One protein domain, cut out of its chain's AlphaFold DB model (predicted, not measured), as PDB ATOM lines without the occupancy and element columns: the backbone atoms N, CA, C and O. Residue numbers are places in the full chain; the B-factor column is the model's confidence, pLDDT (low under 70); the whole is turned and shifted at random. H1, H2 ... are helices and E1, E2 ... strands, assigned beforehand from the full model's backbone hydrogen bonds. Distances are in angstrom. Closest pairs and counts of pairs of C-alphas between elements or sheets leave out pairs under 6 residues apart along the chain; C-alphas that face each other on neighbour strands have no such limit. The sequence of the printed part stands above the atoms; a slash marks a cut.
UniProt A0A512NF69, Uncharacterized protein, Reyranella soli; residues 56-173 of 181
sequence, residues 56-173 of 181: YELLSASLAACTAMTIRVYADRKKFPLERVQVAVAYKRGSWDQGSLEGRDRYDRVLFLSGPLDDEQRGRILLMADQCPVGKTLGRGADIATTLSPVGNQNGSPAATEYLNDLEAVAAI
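What this domain is: This is residues 56 to 173 of the 181 residues of an uncharacterized protein of Reyranella soli (UniProt A0A512NF69). A long, twisted sheet of three strands has two helices, H1 and H3, packed over one face, and a low-confidence helix, H5, over part of the other. The short helix H4 packs beside H1 and only grazes the sheet, while H2 lies in the turn between E1 and E2, at one far end of the long axis. The printed part has 118 residues with five named helices and three named strands, in the order H1 E1 H2 E2 H3 H4 E3 H5; the class is mixed, helices and strands. The mixed sheet runs E1 E2 E3, with E1 and E2 antiparallel and E2 and E3 parallel. The whole is compact, with a radius of gyration of the C-alphas of 15.2 A, and elongated, spanning 50 by 30 by 23 A.

Where its parts are: In the sheet, E1 is residues 84 to 92, 26.8 A long; E2 is residues 105 to 114, 29.9 A; E3 is residues 142 to 148, 19.9 A. H1, residues 56 to 78, is 33.0 A long and begins at C-alpha 56 (-36.643, 6.319, 47.994). H2 is residues 95 to 98, H3 residues 119 to 129, 15.5 A long, and H4 residues 133 to 138. H5, residues 162 to 172, is 14.9 A long and ends at C-alpha 172 (-19.939, -6.317, 43.709).

How they stand to each other: E1 and E2 stand at 163 degrees, with N 88 and O 110 2.9 A apart, within hydrogen-bond range. E2 and E3 stand at 22 degrees, with N 109 and O 145 at 2.8 A. E2, H3, H4 and E3 form a strand-helix-strand unit, two parallel neighbour strands with helices between, whose crossover is right-handed. H1 is on the sheet, over E1 and E2, at a height of 8.6 A; its closest C-alphas to E1 are those of Ala 64 and Val 87, 5.2 A. On the local plane H1 is slantwise to E1 at 31 degrees, only just. H3 is on the same face, over E3, at a height of 7.8 A and along it at 21 degrees on the local plane; the closest C-alphas are those of Leu 126 and Leu 148, 7.1 A. With residues 67 to 75 alone H1 touches H3, closest at C-alphas Thr 67 and Ala 129, 5.4 A, at a steep tilt of 47 degrees, opposite ways. With residues 62 to 67 alone H1 touches H4, closest at C-alphas Leu 63 and Val 134, 5.7 A, at a shallow tilt of 32 degrees, only just short of steep. On the opposite face H5 is over E1 and E2 at a height of 10.1 A; its closest C-alphas to E1 are those of Val 170 and Ala 88, 7.5 A. H2 is not on the sheet. Every O i to N i+4 pair is within hydrogen-bond range in H1, H3 and H4; in H5 it is 6 of 7, and H2 is too short for such a pair.

The domain as a whole: The two C-alphas farthest apart, those of Gly 99 and Gly 156, are 50.5 A apart. The printed part has no cut. The link from E3 to H5, residues 149 to 161, is long. The mean pLDDT of the printed part is 82.8; residues 96 to 102 and 150 to 173 are under 70.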
ATOM      1  N   TYR A  56     -37.629   6.276  49.082       91.06
ATOM      2  CA  TYR A  56     -36.643   6.319  47.994       91.06
ATOM      3  C   TYR A  56     -36.430   4.949  47.338       91.06
ATOM      4  O   TYR A  56     -36.310   4.876  46.118       91.06
ATOM      5  N   GLU A  57     -36.470   3.851  48.101       90.88
ATOM      6  CA  GLU A  57     -36.474   2.495  47.530       90.88
ATOM      7  C   GLU A  57     -37.733   2.248  46.674       90.88
ATOM      8  O   GLU A  57     -37.638   1.613  45.625       90.88
ATOM      9  N   LEU A  58     -38.893   2.811  47.042       93.75
ATOM     10  CA  LEU A  58     -40.107   2.770  46.212       93.75
ATOM     11  C   LEU A  58     -39.973   3.582  44.915       93.75
ATOM     12  O   LEU A  58     -40.471   3.145  43.874       93.75
ATOM     13  N   LEU A  59     -39.291   4.732  44.940       95.31
ATOM     14  CA  LEU A  59     -38.974   5.490  43.721       95.31
ATOM     15  C   LEU A  59     -38.036   4.695  42.806       95.31
ATOM     16  O   LEU A  59     -38.310   4.571  41.610       95.31
ATOM     17  N   SER A  60     -36.989   4.088  43.370       95.56
ATOM     18  CA  SER A  60     -36.077   3.199  42.642       95.56
ATOM     19  C   SER A  60     -36.811   2.001  42.034       95.56
ATOM     20  O   SER A  60     -36.636   1.709  40.850       95.56
ATOM     21  N   ALA A  61     -37.701   1.355  42.795       95.88
ATOM     22  CA  ALA A  61     -38.533   0.254  42.310       95.88
ATOM     23  C   ALA A  61     -39.478   0.699  41.184       95.88
ATOM     24  O   ALA A  61     -39.613   0.006  40.174       95.88
ATOM     25  N   SER A  62     -40.083   1.884  41.314       97.00
ATOM     26  CA  SER A  62     -40.950   2.468  40.284       97.00
ATOM     27  C   SER A  62     -40.186   2.725  38.982       97.00
ATOM     28  O   SER A  62     -40.680   2.400  37.898       97.00
ATOM     29  N   LEU A  63     -38.961   3.259  39.070       98.31
ATOM     30  CA  LEU A  63     -38.084   3.458  37.915       98.31
ATOM     31  C   LEU A  63     -37.694   2.121  37.273       98.31
ATOM     32  O   LEU A  63     -37.817   1.970  36.054       98.31
ATOM     33  N   ALA A  64     -37.271   1.140  38.074       97.81
ATOM     34  CA  ALA A  64     -36.882  -0.186  37.597       97.81
ATOM     35  C   ALA A  64     -38.034  -0.887  36.856       97.81
ATOM     36  O   ALA A  64     -37.876  -1.297  35.703       97.81
ATOM     37  N   ALA A  65     -39.216  -0.947  37.479       97.94
ATOM     38  CA  ALA A  65     -40.399  -1.592  36.919       97.94
ATOM     39  C   ALA A  65     -40.859  -0.919  35.618       97.94
ATOM     40  O   ALA A  65     -41.068  -1.592  34.607       97.94
ATOM     41  N   CYS A  66     -40.952   0.414  35.604       98.44
ATOM     42  CA  CYS A  66     -41.356   1.161  34.414       98.44
ATOM     43  C   CYS A  66     -40.366   0.969  33.250       98.44
ATOM     44  O   CYS A  66     -40.773   0.844  32.088       98.44
ATOM     45  N   THR A  67     -39.068   0.885  33.555       98.25
ATOM     46  CA  THR A  67     -38.024   0.585  32.566       98.25
ATOM     47  C   THR A  67     -38.195  -0.815  31.987       98.25
ATOM     48  O   THR A  67     -38.240  -0.968  30.767       98.25
ATOM     49  N   ALA A  68     -38.346  -1.831  32.843       97.81
ATOM     50  CA  ALA A  68     -38.516  -3.220  32.421       97.81
ATOM     51  C   ALA A  68     -39.751  -3.394  31.520       97.81
ATOM     52  O   ALA A  68     -39.663  -4.019  30.461       97.81
ATOM     53  N   MET A  69     -40.880  -2.775  31.888       98.00
ATOM     54  CA  MET A  69     -42.099  -2.762  31.072       98.00
ATOM     55  C   MET A  69     -41.862  -2.105  29.708       98.00
ATOM     56  O   MET A  69     -42.271  -2.644  28.682       98.00
ATOM     57  N   THR A  70     -41.167  -0.965  29.682       98.12
ATOM     58  CA  THR A  70     -40.860  -0.237  28.439       98.12
ATOM     59  C   THR A  70     -39.996  -1.076  27.500       98.12
ATOM     60  O   THR A  70     -40.309  -1.192  26.314       98.12
ATOM     61  N   ILE A  71     -38.946  -1.708  28.035       97.75
ATOM     62  CA  ILE A  71     -38.065  -2.609  27.286       97.75
ATOM     63  C   ILE A  71     -38.856  -3.788  26.720       97.75
ATOM     64  O   ILE A  71     -38.737  -4.073  25.529       97.75
ATOM     65  N   ARG A  72     -39.689  -4.441  27.542       97.31
ATOM     66  CA  ARG A  72     -40.509  -5.580  27.112       97.31
ATOM     67  C   ARG A  72     -41.441  -5.191  25.966       97.31
ATOM     68  O   ARG A  72     -41.383  -5.802  24.905       97.31
ATOM     69  N   VAL A  73     -42.211  -4.114  26.133       96.81
ATOM     70  CA  VAL A  73     -43.121  -3.603  25.092       96.81
ATOM     71  C   VAL A  73     -42.371  -3.276  23.798       96.81
ATOM     72  O   VAL A  73     -42.877  -3.535  22.705       96.81
ATOM     73  N   TYR A  74     -41.174  -2.695  23.891       97.62
ATOM     74  CA  TYR A  74     -40.363  -2.393  22.715       97.62
ATOM     75  C   TYR A  74     -39.850  -3.657  22.014       97.62
ATOM     76  O   TYR A  74     -39.998  -3.769  20.793       97.62
ATOM     77  N   ALA A  75     -39.289  -4.603  22.770       96.75
ATOM     78  CA  ALA A  75     -38.784  -5.869  22.249       96.75
ATOM     79  C   ALA A  75     -39.890  -6.654  21.533       96.75
ATOM     80  O   ALA A  75     -39.692  -7.064  20.390       96.75
ATOM     81  N   ASP A  76     -41.079  -6.748  22.134       96.88
ATOM     82  CA  ASP A  76     -42.228  -7.445  21.550       96.88
ATOM     83  C   ASP A  76     -42.666  -6.791  20.227       96.88
ATOM     84  O   ASP A  76     -42.861  -7.467  19.214       96.88
ATOM     85  N   ARG A  77     -42.739  -5.452  20.180       97.12
ATOM     86  CA  ARG A  77     -43.085  -4.699  18.957       97.12
ATOM     87  C   ARG A  77     -42.069  -4.885  17.835       97.12
ATOM     88  O   ARG A  77     -42.443  -4.881  16.663       97.12
ATOM     89  N   LYS A  78     -40.785  -4.990  18.179       97.00
ATOM     90  CA  LYS A  78     -39.697  -5.218  17.221       97.00
ATOM     91  C   LYS A  78     -39.436  -6.697  16.946       97.00
ATOM     92  O   LYS A  78     -38.631  -6.990  16.068       97.00
ATOM     93  N   LYS A  79     -40.150  -7.596  17.631       97.19
ATOM     94  CA  LYS A  79     -39.963  -9.052  17.581       97.19
ATOM     95  C   LYS A  79     -38.526  -9.469  17.914       97.19
ATOM     96  O   LYS A  79     -37.996 -10.398  17.315       97.19
ATOM     97  N   PHE A  80     -37.886  -8.758  18.839       96.94
ATOM     98  CA  PHE A  80     -36.563  -9.139  19.328       96.94
ATOM     99  C   PHE A  80     -36.687 -10.367  20.235       96.94
ATOM    100  O   PHE A  80     -37.623 -10.414  21.040       96.94
ATOM    101  N   PRO A  81     -35.760 -11.339  20.157       96.00
ATOM    102  CA  PRO A  81     -35.801 -12.557  20.964       96.00
ATOM    103  C   PRO A  81     -35.308 -12.299  22.402       96.00
ATOM    104  O   PRO A  81     -34.414 -12.966  22.909       96.00
ATOM    105  N   LEU A  82     -35.874 -11.290  23.067       94.94
ATOM    106  CA  LEU A  82     -35.621 -11.011  24.475       94.94
ATOM    107  C   LEU A  82     -36.397 -12.025  25.316       94.94
ATOM    108  O   LEU A  82     -37.624 -11.978  25.383       94.94
ATOM    109  N   GLU A  83     -35.698 -12.898  26.022       93.94
ATOM    110  CA  GLU A  83     -36.330 -13.875  26.909       93.94
ATOM    111  C   GLU A  83     -36.604 -13.249  28.275       93.94
ATOM    112  O   GLU A  83     -37.727 -13.298  28.782       93.94
ATOM    113  N   ARG A  84     -35.619 -12.543  28.840       90.56
ATOM    114  CA  ARG A  84     -35.699 -11.972  30.190       90.56
ATOM    115  C   ARG A  84     -35.086 -10.580  30.260       90.56
ATOM    116  O   ARG A  84     -34.053 -10.312  29.655       90.56
ATOM    117  N   VAL A  85     -35.721  -9.720  31.055       93.69
ATOM    118  CA  VAL A  85     -35.215  -8.400  31.441       93.69
ATOM    119  C   VAL A  85     -35.245  -8.276  32.958       93.69
ATOM    120  O   VAL A  85     -36.259  -8.586  33.582       93.69
ATOM    121  N   GLN A  86     -34.145  -7.816  33.545       94.38
ATOM    122  CA  GLN A  86     -34.091  -7.346  34.928       94.38
ATOM    123  C   GLN A  86     -33.485  -5.953  34.955       94.38
ATOM    124  O   GLN A  86     -32.663  -5.602  34.105       94.38
ATOM    125  N   VAL A  87     -33.918  -5.157  35.925       95.19
ATOM    126  CA  VAL A  87     -33.455  -3.787  36.096       95.19
ATOM    127  C   VAL A  87     -33.157  -3.577  37.568       95.19
ATOM    128  O   VAL A  87     -34.058  -3.686  38.396       95.19
ATOM    129  N   ALA A  88     -31.905  -3.272  37.881       94.31
ATOM    130  CA  ALA A  88     -31.501  -2.818  39.203       94.31
ATOM    131  C   ALA A  88     -31.400  -1.292  39.197       94.31
ATOM    132  O   ALA A  88     -30.992  -0.705  38.193       94.31
ATOM    133  N   VAL A  89     -31.784  -0.648  40.298       94.38
ATOM    134  CA  VAL A  89     -31.670   0.803  40.469       94.38
ATOM    135  C   VAL A  89     -31.133   1.101  41.862       94.38
ATOM    136  O   VAL A  89     -31.755   0.721  42.852       94.38
ATOM    137  N   ALA A  90     -30.016   1.819  41.926       91.25
ATOM    138  CA  ALA A  90     -29.478   2.391  43.153       91.25
ATOM    139  C   ALA A  90     -29.779   3.893  43.203       91.25
ATOM    140  O   ALA A  90     -29.657   4.584  42.193       91.25
ATOM    141  N   TYR A  91     -30.162   4.397  44.376       91.31
ATOM    142  CA  TYR A  91     -30.378   5.824  44.623       91.31
ATOM    143  C   TYR A  91     -29.182   6.420  45.365       91.31
ATOM    144  O   TYR A  91     -28.693   5.840  46.332       91.31
ATOM    145  N   LYS A  92     -28.754   7.605  44.934       89.19
ATOM    146  CA  LYS A  92     -27.717   8.419  45.560       89.19
ATOM    147  C   LYS A  92     -28.270   9.813  45.799       89.19
ATOM    148  O   LYS A  92     -28.750  10.472  44.875       89.19
ATOM    149  N   ARG A  93     -28.191  10.260  47.048       85.94
ATOM    150  CA  ARG A  93     -28.613  11.604  47.435       85.94
ATOM    151  C   ARG A  93     -27.635  12.637  46.880       85.94
ATOM    152  O   ARG A  93     -26.424  12.450  46.979       85.94
ATOM    153  N   GLY A  94     -28.158  13.719  46.314       81.25
ATOM    154  CA  GLY A  94     -27.362  14.876  45.911       81.25
ATOM    155  C   GLY A  94     -26.857  15.675  47.116       81.25
ATOM    156  O   GLY A  94     -27.407  15.590  48.212       81.25
ATOM    157  N   SER A  95     -25.830  16.500  46.916       70.88
ATOM    158  CA  SER A  95     -25.169  17.299  47.965       70.88
ATOM    159  C   SER A  95     -25.927  18.573  48.380       70.88
ATOM    160  O   SER A  95     -25.306  19.571  48.753       70.88
ATOM    161  N   TRP A  96     -27.259  18.575  48.302       63.00
ATOM    162  CA  TRP A  96     -28.084  19.756  48.590       63.00
ATOM    163  C   TRP A  96     -28.133  20.132  50.078       63.00
ATOM    164  O   TRP A  96     -28.483  21.260  50.424       63.00
ATOM    165  N   ASP A  97     -27.757  19.214  50.969       58.44
ATOM    166  CA  ASP A  97     -27.680  19.432  52.416       58.44
ATOM    167  C   ASP A  97     -26.354  20.063  52.883       58.44
ATOM    168  O   ASP A  97     -26.257  20.500  54.029       58.44
ATOM    169  N   GLN A  98     -25.362  20.200  51.994       59.72
ATOM    170  CA  GLN A  98     -24.056  20.817  52.283       59.72
ATOM    171  C   GLN A  98     -23.982  22.304  51.892       59.72
ATOM    172  O   GLN A  98     -22.899  22.863  51.731       59.72
ATOM    173  N   GLY A  99     -25.130  22.964  51.710       51.69
ATOM    174  CA  GLY A  99     -25.198  24.387  51.358       51.69
ATOM    175  C   GLY A  99     -24.907  24.705  49.886       51.69
ATOM    176  O   GLY A  99     -24.970  25.872  49.503       51.69
ATOM    177  N   SER A 100     -24.645  23.694  49.051       54.91
ATOM    178  CA  SER A 100     -24.619  23.829  47.592       54.91
ATOM    179  C   SER A 100     -25.960  23.385  47.009       54.91
ATOM    180  O   SER A 100     -26.346  22.228  47.133       54.91
ATOM    181  N   LEU A 101     -26.665  24.290  46.328       54.62
ATOM    182  CA  LEU A 101     -27.899  23.981  45.587       54.62
ATOM    183  C   LEU A 101     -27.633  23.227  44.267       54.62
ATOM    184  O   LEU A 101     -28.548  23.044  43.468       54.62
ATOM    185  N   GLU A 102     -26.390  22.818  44.008       59.44
ATOM    186  CA  GLU A 102     -25.952  22.313  42.701       59.44
ATOM    187  C   GLU A 102     -25.982  20.775  42.606       59.44
ATOM    188  O   GLU A 102     -25.883  20.219  41.512       59.44
ATOM    189  N   GLY A 103     -26.155  20.067  43.727       71.31
ATOM    190  CA  GLY A 103     -26.158  18.604  43.763       71.31
ATOM    191  C   GLY A 103     -27.531  17.998  43.482       71.31
ATOM    192  O   GLY A 103     -28.366  17.933  44.384       71.31
ATOM    193  N   ARG A 104     -27.756  17.499  42.260       86.50
ATOM    194  CA  ARG A 104     -28.947  16.693  41.943       86.50
ATOM    195  C   ARG A 104     -28.847  15.301  42.554       86.50
ATOM    196  O   ARG A 104     -27.770  14.711  42.618       86.50
ATOM    197  N   ASP A 105     -29.993  14.763  42.954       90.88
ATOM    198  CA  ASP A 105     -30.124  13.338  43.245       90.88
ATOM    199  C   ASP A 105     -29.764  12.512  42.004       90.88
ATOM    200  O   ASP A 105     -29.956  12.962  40.874       90.88
ATOM    201  N   ARG A 106     -29.269  11.290  42.203       92.75
ATOM    202  CA  ARG A 106     -28.838  10.407  41.120       92.75
ATOM    203  C   ARG A 106     -29.396   8.999  41.284       92.75
ATOM    204  O   ARG A 106     -29.373   8.434  42.372       92.75
ATOM    205  N   TYR A 107     -29.836   8.414  40.176       95.06
ATOM    206  CA  TYR A 107     -30.220   7.013  40.067       95.06
ATOM    207  C   TYR A 107     -29.264   6.288  39.119       95.06
ATOM    208  O   TYR A 107     -29.157   6.645  37.945       95.06
ATOM    209  N   ASP A 108     -28.588   5.256  39.613       94.56
ATOM    210  CA  ASP A 108     -27.768   4.361  38.796       94.56
ATOM    211  C   ASP A 108     -28.599   3.128  38.436       94.56
ATOM    212  O   ASP A 108     -29.004   2.362  39.309       94.56
ATOM    213  N   ARG A 109     -28.888   2.955  37.147       95.56
ATOM    214  CA  ARG A 109     -29.744   1.900  36.604       95.56
ATOM    215  C   ARG A 109     -28.923   0.894  35.809       95.56
ATOM    216  O   ARG A 109     -28.272   1.261  34.836       95.56
ATOM    217  N   VAL A 110     -29.022  -0.383  36.159       94.94
ATOM    218  CA  VAL A 110     -28.326  -1.478  35.471       94.94
ATOM    219  C   VAL A 110     -29.347  -2.399  34.816       94.94
ATOM    220  O   VAL A 110     -30.289  -2.854  35.468       94.94
ATOM    221  N   LEU A 111     -29.172  -2.672  33.524       93.75
ATOM    222  CA  LEU A 111     -30.021  -3.577  32.751       93.75
ATOM    223  C   LEU A 111     -29.355  -4.944  32.609       93.75
ATOM    224  O   LEU A 111     -28.192  -5.030  32.223       93.75
ATOM    225  N   PHE A 112     -30.116  -6.012  32.819       92.88
ATOM    226  CA  PHE A 112     -29.692  -7.387  32.560       92.88
ATOM    227  C   PHE A 112     -30.632  -7.974  31.510       92.88
ATOM    228  O   PHE A 112     -31.842  -8.061  31.735       92.88
ATOM    229  N   LEU A 113     -30.080  -8.327  30.347       91.56
ATOM    230  CA  LEU A 113     -30.837  -8.808  29.190       91.56
ATOM    231  C   LEU A 113     -30.384 -10.222  28.820       91.56
ATOM    232  O   LEU A 113     -29.207 -10.419  28.500       91.56
ATOM    233  N   SER A 114     -31.325 -11.166  28.812       90.12
ATOM    234  CA  SER A 114     -31.099 -12.562  28.412       90.12
ATOM    235  C   SER A 114     -31.923 -12.925  27.181       90.12
ATOM    236  O   SER A 114     -33.042 -12.431  27.000       90.12
ATOM    237  N   GLY A 115     -31.374 -13.821  26.366       88.69
ATOM    238  CA  GLY A 115     -31.915 -14.247  25.075       88.69
ATOM    239  C   GLY A 115     -30.905 -14.026  23.942       88.69
ATOM    240  O   GLY A 115     -29.914 -13.313  24.142       88.69
ATOM    241  N   PRO A 116     -31.134 -14.621  22.758       93.00
ATOM    242  CA  PRO A 116     -30.208 -14.573  21.624       93.00
ATOM    243  C   PRO A 116     -30.269 -13.218  20.893       93.00
ATOM    244  O   PRO A 116     -30.644 -13.133  19.724       93.00
ATOM    245  N   LEU A 117     -29.934 -12.147  21.613       91.62
ATOM    246  CA  LEU A 117     -29.888 -10.778  21.109       91.62
ATOM    247  C   LEU A 117     -28.510 -10.472  20.529       91.62
ATOM    248  O   LEU A 117     -27.501 -10.627  21.223       91.62
ATOM    249  N   ASP A 118     -28.480  -9.963  19.300       92.75
ATOM    250  CA  ASP A 118     -27.268  -9.375  18.729       92.75
ATOM    251  C   ASP A 118     -26.935  -8.010  19.375       92.75
ATOM    252  O   ASP A 118     -27.744  -7.408  20.096       92.75
ATOM    253  N   ASP A 119     -25.721  -7.511  19.132       91.69
ATOM    254  CA  ASP A 119     -25.237  -6.257  19.723       91.69
ATOM    255  C   ASP A 119     -26.060  -5.036  19.285       91.69
ATOM    256  O   ASP A 119     -26.262  -4.100  20.065       91.69
ATOM    257  N   GLU A 120     -26.598  -5.052  18.062       94.12
ATOM    258  CA  GLU A 120     -27.447  -3.976  17.558       94.12
ATOM    259  C   GLU A 120     -28.782  -3.936  18.318       94.12
ATOM    260  O   GLU A 120     -29.244  -2.872  18.743       94.12
ATOM    261  N   GLN A 121     -29.393  -5.097  18.547       95.56
ATOM    262  CA  GLN A 121     -30.616  -5.249  19.325       95.56
ATOM    263  C   GLN A 121     -30.400  -4.822  20.776       95.56
ATOM    264  O   GLN A 121     -31.216  -4.064  21.310       95.56
ATOM    265  N   ARG A 122     -29.290  -5.239  21.400       94.44
ATOM    266  CA  ARG A 122     -28.911  -4.809  22.759       94.44
ATOM    267  C   ARG A 122     -28.747  -3.291  22.836       94.44
ATOM    268  O   ARG A 122     -29.324  -2.668  23.727       94.44
ATOM    269  N   GLY A 123     -28.054  -2.685  21.871       94.06
ATOM    270  CA  GLY A 123     -27.894  -1.232  21.782       94.06
ATOM    271  C   GLY A 123     -29.227  -0.493  21.626       94.06
ATOM    272  O   GLY A 123     -29.491   0.485  22.323       94.06
ATOM    273  N   ARG A 124     -30.127  -0.996  20.772       95.12
ATOM    274  CA  ARG A 124     -31.472  -0.421  20.593       95.12
ATOM    275  C   ARG A 124     -32.336  -0.536  21.849       95.12
ATOM    276  O   ARG A 124     -33.068   0.400  22.164       95.12
ATOM    277  N   ILE A 125     -32.260  -1.660  22.565       95.25
ATOM    278  CA  ILE A 125     -32.962  -1.842  23.842       95.25
ATOM    279  C   ILE A 125     -32.438  -0.852  24.886       95.25
ATOM    280  O   ILE A 125     -33.243  -0.211  25.561       95.25
ATOM    281  N   LEU A 126     -31.114  -0.692  24.987       93.94
ATOM    282  CA  LEU A 126     -30.489   0.248  25.917       93.94
ATOM    283  C   LEU A 126     -31.002   1.680  25.695       93.94
ATOM    284  O   LEU A 126     -31.446   2.317  26.644       93.94
ATOM    285  N   LEU A 127     -31.055   2.143  24.441       92.69
ATOM    286  CA  LEU A 127     -31.606   3.463  24.095       92.69
ATOM    287  C   LEU A 127     -33.084   3.624  24.490       92.69
ATOM    288  O   LEU A 127     -33.538   4.725  24.806       92.69
ATOM    289  N   MET A 128     -33.854   2.535  24.476       94.19
ATOM    290  CA  MET A 128     -35.270   2.569  24.847       94.19
ATOM    291  C   MET A 128     -35.523   2.555  26.350       94.19
ATOM    292  O   MET A 128     -36.604   2.969  26.776       94.19
ATOM    293  N   ALA A 129     -34.548   2.163  27.169       90.44
ATOM    294  CA  ALA A 129     -34.672   2.234  28.622       90.44
ATOM    295  C   ALA A 129     -34.944   3.675  29.111       90.44
ATOM    296  O   ALA A 129     -35.709   3.888  30.057       90.44
ATOM    297  N   ASP A 130     -34.396   4.681  28.425       91.44
ATOM    298  CA  ASP A 130     -34.583   6.107  28.742       91.44
ATOM    299  C   ASP A 130     -35.952   6.661  28.330       91.44
ATOM    300  O   ASP A 130     -36.322   7.777  28.697       91.44
ATOM    301  N   GLN A 131     -36.752   5.887  27.597       95.12
ATOM    302  CA  GLN A 131     -38.063   6.340  27.135       95.12
ATOM    303  C   GLN A 131     -39.199   6.067  28.125       95.12
ATOM    304  O   GLN A 131     -40.325   6.512  27.877       95.12
ATOM    305  N   CYS A 132     -38.920   5.391  29.244       97.25
ATOM    306  CA  CYS A 132     -39.943   5.046  30.223       97.25
ATOM    307  C   CYS A 132     -40.554   6.308  30.887       97.25
ATOM    308  O   CYS A 132     -39.816   7.226  31.261       97.25
ATOM    309  N   PRO A 133     -41.891   6.395  31.048       97.75
ATOM    310  CA  PRO A 133     -42.549   7.578  31.611       97.75
ATOM    311  C   PRO A 133     -42.040   8.000  32.995       97.75
ATOM    312  O   PRO A 133     -41.827   9.187  33.226       97.75
ATOM    313  N   VAL A 134     -41.796   7.045  33.899       98.12
ATOM    314  CA  VAL A 134     -41.273   7.345  35.245       98.12
ATOM    315  C   VAL A 134     -39.869   7.944  35.166       98.12
ATOM    316  O   VAL A 134     -39.600   8.937  35.836       98.12
ATOM    317  N   GLY A 135     -39.002   7.415  34.295       96.62
ATOM    318  CA  GLY A 135     -37.674   7.979  34.047       96.62
ATOM    319  C   GLY A 135     -37.738   9.413  33.526       96.62
ATOM    320  O   GLY A 135     -37.008  10.268  34.013       96.62
ATOM    321  N   LYS A 136     -38.678   9.720  32.622       96.44
ATOM    322  CA  LYS A 136     -38.914  11.098  32.149       96.44
ATOM    323  C   LYS A 136     -39.377  12.036  33.262       96.44
ATOM    324  O   LYS A 136     -39.014  13.209  33.251       96.44
ATOM    325  N   THR A 137     -40.184  11.544  34.198       96.88
ATOM    326  CA  THR A 137     -40.644  12.326  35.353       96.88
ATOM    327  C   THR A 137     -39.497  12.600  36.325       96.88
ATOM    328  O   THR A 137     -39.253  13.760  36.650       96.88
ATOM    329  N   LEU A 138     -38.766  11.563  36.747       95.56
ATOM    330  CA  LEU A 138     -37.647  11.688  37.689       95.56
ATOM    331  C   LEU A 138     -36.480  12.486  37.094       95.56
ATOM    332  O   LEU A 138     -35.911  13.339  37.771       95.56
ATOM    333  N   GLY A 139     -36.190  12.291  35.805       93.69
ATOM    334  CA  GLY A 139     -35.104  12.956  35.081       93.69
ATOM    335  C   GLY A 139     -35.219  14.483  34.990       93.69
ATOM    336  O   GLY A 139     -34.271  15.149  34.582       93.69
ATOM    337  N   ARG A 140     -36.363  15.069  35.373       92.50
ATOM    338  CA  ARG A 140     -36.516  16.530  35.486       92.50
ATOM    339  C   ARG A 140     -35.759  17.110  36.680       92.50
ATOM    340  O   ARG A 140     -35.343  18.261  36.613       92.50
ATOM    341  N   GLY A 141     -35.618  16.339  37.760       89.88
ATOM    342  CA  GLY A 141     -35.003  16.781  39.017       89.88
ATOM    343  C   GLY A 141     -33.805  15.944  39.467       89.88
ATOM    344  O   GLY A 141     -33.069  16.381  40.345       89.88
ATOM    345  N   ALA A 142     -33.591  14.778  38.861       92.50
ATOM    346  CA  ALA A 142     -32.510  13.859  39.192       92.50
ATOM    347  C   ALA A 142     -31.731  13.436  37.942       92.50
ATOM    348  O   ALA A 142     -32.258  13.419  36.830       92.50
ATOM    349  N   ASP A 143     -30.476  13.060  38.143       93.25
ATOM    350  CA  ASP A 143     -29.655  12.364  37.165       93.25
ATOM    351  C   ASP A 143     -30.037  10.883  37.093       93.25
ATOM    352  O   ASP A 143     -30.267  10.241  38.117       93.25
ATOM    353  N   ILE A 144     -30.085  10.318  35.886       95.12
ATOM    354  CA  ILE A 144     -30.296   8.880  35.681       95.12
ATOM    355  C   ILE A 144     -29.189   8.371  34.765       95.12
ATOM    356  O   ILE A 144     -29.140   8.722  33.588       95.12
ATOM    357  N   ALA A 145     -28.303   7.538  35.303       94.00
ATOM    358  CA  ALA A 145     -27.256   6.876  34.538       94.00
ATOM    359  C   ALA A 145     -27.683   5.437  34.248       94.00
ATOM    360  O   ALA A 145     -28.093   4.726  35.161       94.00
ATOM    361  N   THR A 146     -27.590   5.001  32.991       94.94
ATOM    362  CA  THR A 146     -27.983   3.641  32.595       94.94
ATOM    363  C   THR A 146     -26.797   2.873  32.046       94.94
ATOM    364  O   THR A 146     -26.110   3.354  31.147       94.94
ATOM    365  N   THR A 147     -26.588   1.658  32.542       92.81
ATOM    366  CA  THR A 147     -25.575   0.729  32.040       92.81
ATOM    367  C   THR A 147     -26.205  -0.610  31.674       92.81
ATOM    368  O   THR A 147     -27.243  -1.011  32.205       92.81
ATOM    369  N   LEU A 148     -25.580  -1.309  30.728       90.94
ATOM    370  CA  LEU A 148     -25.904  -2.695  30.410       90.94
ATOM    371  C   LEU A 148     -24.920  -3.597  31.157       90.94
ATOM    372  O   LEU A 148     -23.709  -3.422  31.031       90.94
ATOM    373  N   SER A 149     -25.436  -4.549  31.930       86.06
ATOM    374  CA  SER A 149     -24.611  -5.542  32.610       86.06
ATOM    375  C   SER A 149     -23.978  -6.502  31.594       86.06
ATOM    376  O   SER A 149     -24.677  -6.975  30.691       86.06
ATOM    377  N   PRO A 150     -22.690  -6.855  31.756       68.44
ATOM    378  CA  PRO A 150     -22.048  -7.882  30.942       68.44
ATOM    379  C   PRO A 150     -22.543  -9.304  31.275       68.44
ATOM    380  O   PRO A 150     -22.295 -10.223  30.505       68.44
ATOM    381  N   VAL A 151     -23.263  -9.494  32.393       58.59
ATOM    382  CA  VAL A 151     -23.675 -10.806  32.946       58.59
ATOM    383  C   VAL A 151     -24.985 -11.334  32.325       58.59
ATOM    384  O   VAL A 151     -25.610 -12.264  32.819       58.59
ATOM    385  N   GLY A 152     -25.436 -10.772  31.199       54.56
ATOM    386  CA  GLY A 152     -26.601 -11.294  30.484       54.56
ATOM    387  C   GLY A 152     -26.332 -12.692  29.922       54.56
ATOM    388  O   GLY A 152     -25.695 -12.814  28.879       54.56
ATOM    389  N   ASN A 153     -26.826 -13.740  30.590       51.16
ATOM    390  CA  ASN A 153     -26.749 -15.117  30.101       51.16
ATOM    391  C   ASN A 153     -27.296 -15.208  28.652       51.16
ATOM    392  O   ASN A 153     -28.444 -14.844  28.382       51.16
ATOM    393  N   GLN A 154     -26.441 -15.657  27.724       52.69
ATOM    394  CA  GLN A 154     -26.734 -15.844  26.293       52.69
ATOM    395  C   GLN A 154     -27.508 -17.154  26.020       52.69
ATOM    396  O   GLN A 154     -27.997 -17.357  24.911       52.69
ATOM    397  N   ASN A 155     -27.617 -18.040  27.015       44.00
ATOM    398  CA  ASN A 155     -28.202 -19.376  26.923       44.00
ATOM    399  C   ASN A 155     -29.444 -19.475  27.829       44.00
ATOM    400  O   ASN A 155     -29.395 -19.151  29.010       44.00
ATOM    401  N   GLY A 156     -30.569 -19.905  27.262       44.56
ATOM    402  CA  GLY A 156     -31.904 -19.783  27.851       44.56
ATOM    403  C   GLY A 156     -32.124 -20.279  29.293       44.56
ATOM    404  O   GLY A 156     -31.516 -21.239  29.757       44.56
ATOM    405  N   SER A 157     -33.111 -19.624  29.920       39.34
ATOM    406  CA  SER A 157     -33.802 -19.874  31.205       39.34
ATOM    407  C   SER A 157     -32.966 -19.951  32.499       39.34
ATOM    408  O   SER A 157     -32.413 -21.003  32.820       39.34
ATOM    409  N   PRO A 158     -32.990 -18.902  33.350       47.66
ATOM    410  CA  PRO A 158     -32.365 -18.958  34.669       47.66
ATOM    411  C   PRO A 158     -33.244 -19.676  35.700       47.66
ATOM    412  O   PRO A 158     -34.395 -19.288  35.941       47.66
ATOM    413  N   ALA A 159     -32.665 -20.655  36.393       46.16
ATOM    414  CA  ALA A 159     -33.188 -21.161  37.660       46.16
ATOM    415  C   ALA A 159     -33.203 -20.046  38.730       46.16
ATOM    416  O   ALA A 159     -32.420 -19.102  38.655       46.16
ATOM    417  N   ALA A 160     -34.071 -20.160  39.746       41.28
ATOM    418  CA  ALA A 160     -34.223 -19.206  40.863       41.28
ATOM    419  C   ALA A 160     -32.890 -18.754  41.517       41.28
ATOM    420  O   ALA A 160     -32.795 -17.648  42.039       41.28
ATOM    421  N   THR A 161     -31.848 -19.580  41.432       38.22
ATOM    422  CA  THR A 161     -30.502 -19.333  41.965       38.22
ATOM    423  C   THR A 161     -29.723 -18.237  41.218       38.22
ATOM    424  O   THR A 161     -28.971 -17.503  41.845       38.22
ATOM    425  N   GLU A 162     -29.941 -18.042  39.912       52.84
ATOM    426  CA  GLU A 162     -29.288 -16.961  39.140       52.84
ATOM    427  C   GLU A 162     -29.819 -15.559  39.519       52.84
ATOM    428  O   GLU A 162     -29.135 -14.562  39.318       52.84
ATOM    429  N   TYR A 163     -30.998 -15.473  40.151       49.94
ATOM    430  CA  TYR A 163     -31.630 -14.214  40.571       49.94
ATOM    431  C   TYR A 163     -30.893 -13.542  41.743       49.94
ATOM    432  O   TYR A 163     -30.914 -12.319  41.860       49.94
ATOM    433  N   LEU A 164     -30.262 -14.335  42.617       49.53
ATOM    434  CA  LEU A 164     -29.446 -13.827  43.726       49.53
ATOM    435  C   LEU A 164     -28.047 -13.429  43.247       49.53
ATOM    436  O   LEU A 164     -27.512 -12.435  43.723       49.53
ATOM    437  N   ASN A 165     -27.506 -14.128  42.245       54.25
ATOM    438  CA  ASN A 165     -26.195 -13.817  41.674       54.25
ATOM    439  C   ASN A 165     -26.178 -12.453  40.967       54.25
ATOM    440  O   ASN A 165     -25.177 -11.750  41.034       54.25
ATOM    441  N   ASP A 166     -27.282 -12.039  40.335       56.75
ATOM    442  CA  ASP A 166     -27.397 -10.692  39.757       56.75
ATOM    443  C   ASP A 166     -27.434  -9.600  40.844       56.75
ATOM    444  O   ASP A 166     -26.905  -8.509  40.641       56.75
ATOM    445  N   LEU A 167     -28.008  -9.890  42.020       53.88
ATOM    446  CA  LEU A 167     -27.970  -8.987  43.178       53.88
ATOM    447  C   LEU A 167     -26.578  -8.941  43.817       53.88
ATOM    448  O   LEU A 167     -26.127  -7.863  44.189       53.88
ATOM    449  N   GLU A 168     -25.880 -10.075  43.900       56.19
ATOM    450  CA  GLU A 168     -24.468 -10.123  44.297       56.19
ATOM    451  C   GLU A 168     -23.583  -9.378  43.293       56.19
ATOM    452  O   GLU A 168     -22.685  -8.654  43.703       56.19
ATOM    453  N   ALA A 169     -23.871  -9.461  41.990       54.66
ATOM    454  CA  ALA A 169     -23.182  -8.684  40.966       54.66
ATOM    455  C   ALA A 169     -23.444  -7.178  41.121       54.66
ATOM    456  O   ALA A 169     -22.514  -6.393  40.967       54.66
ATOM    457  N   VAL A 170     -24.669  -6.763  41.477       56.66
ATOM    458  CA  VAL A 170     -24.965  -5.366  41.852       56.66
ATOM    459  C   VAL A 170     -24.216  -4.961  43.124       56.66
ATOM    460  O   VAL A 170     -23.704  -3.850  43.178       56.66
ATOM    461  N   ALA A 171     -24.115  -5.843  44.120       55.03
ATOM    462  CA  ALA A 171     -23.369  -5.591  45.354       55.03
ATOM    463  C   ALA A 171     -21.838  -5.586  45.150       55.03
ATOM    464  O   ALA A 171     -21.120  -4.966  45.929       55.03
ATOM    465  N   ALA A 172     -21.344  -6.267  44.111       48.75
ATOM    466  CA  ALA A 172     -19.939  -6.317  43.709       48.75
ATOM    467  C   ALA A 172     -19.535  -5.178  42.757       48.75
ATOM    468  O   ALA A 172     -18.342  -4.964  42.538       48.75
ATOM    469  N   ILE A 173     -20.498  -4.428  42.200       51.22
ATOM    470  CA  ILE A 173     -20.215  -3.082  41.696       51.22
ATOM    471  C   ILE A 173     -19.830  -2.279  42.937       51.22
ATOM    472  O   ILE A 173     -20.704  -1.947  43.734       51.22
TER     473      ILE A 173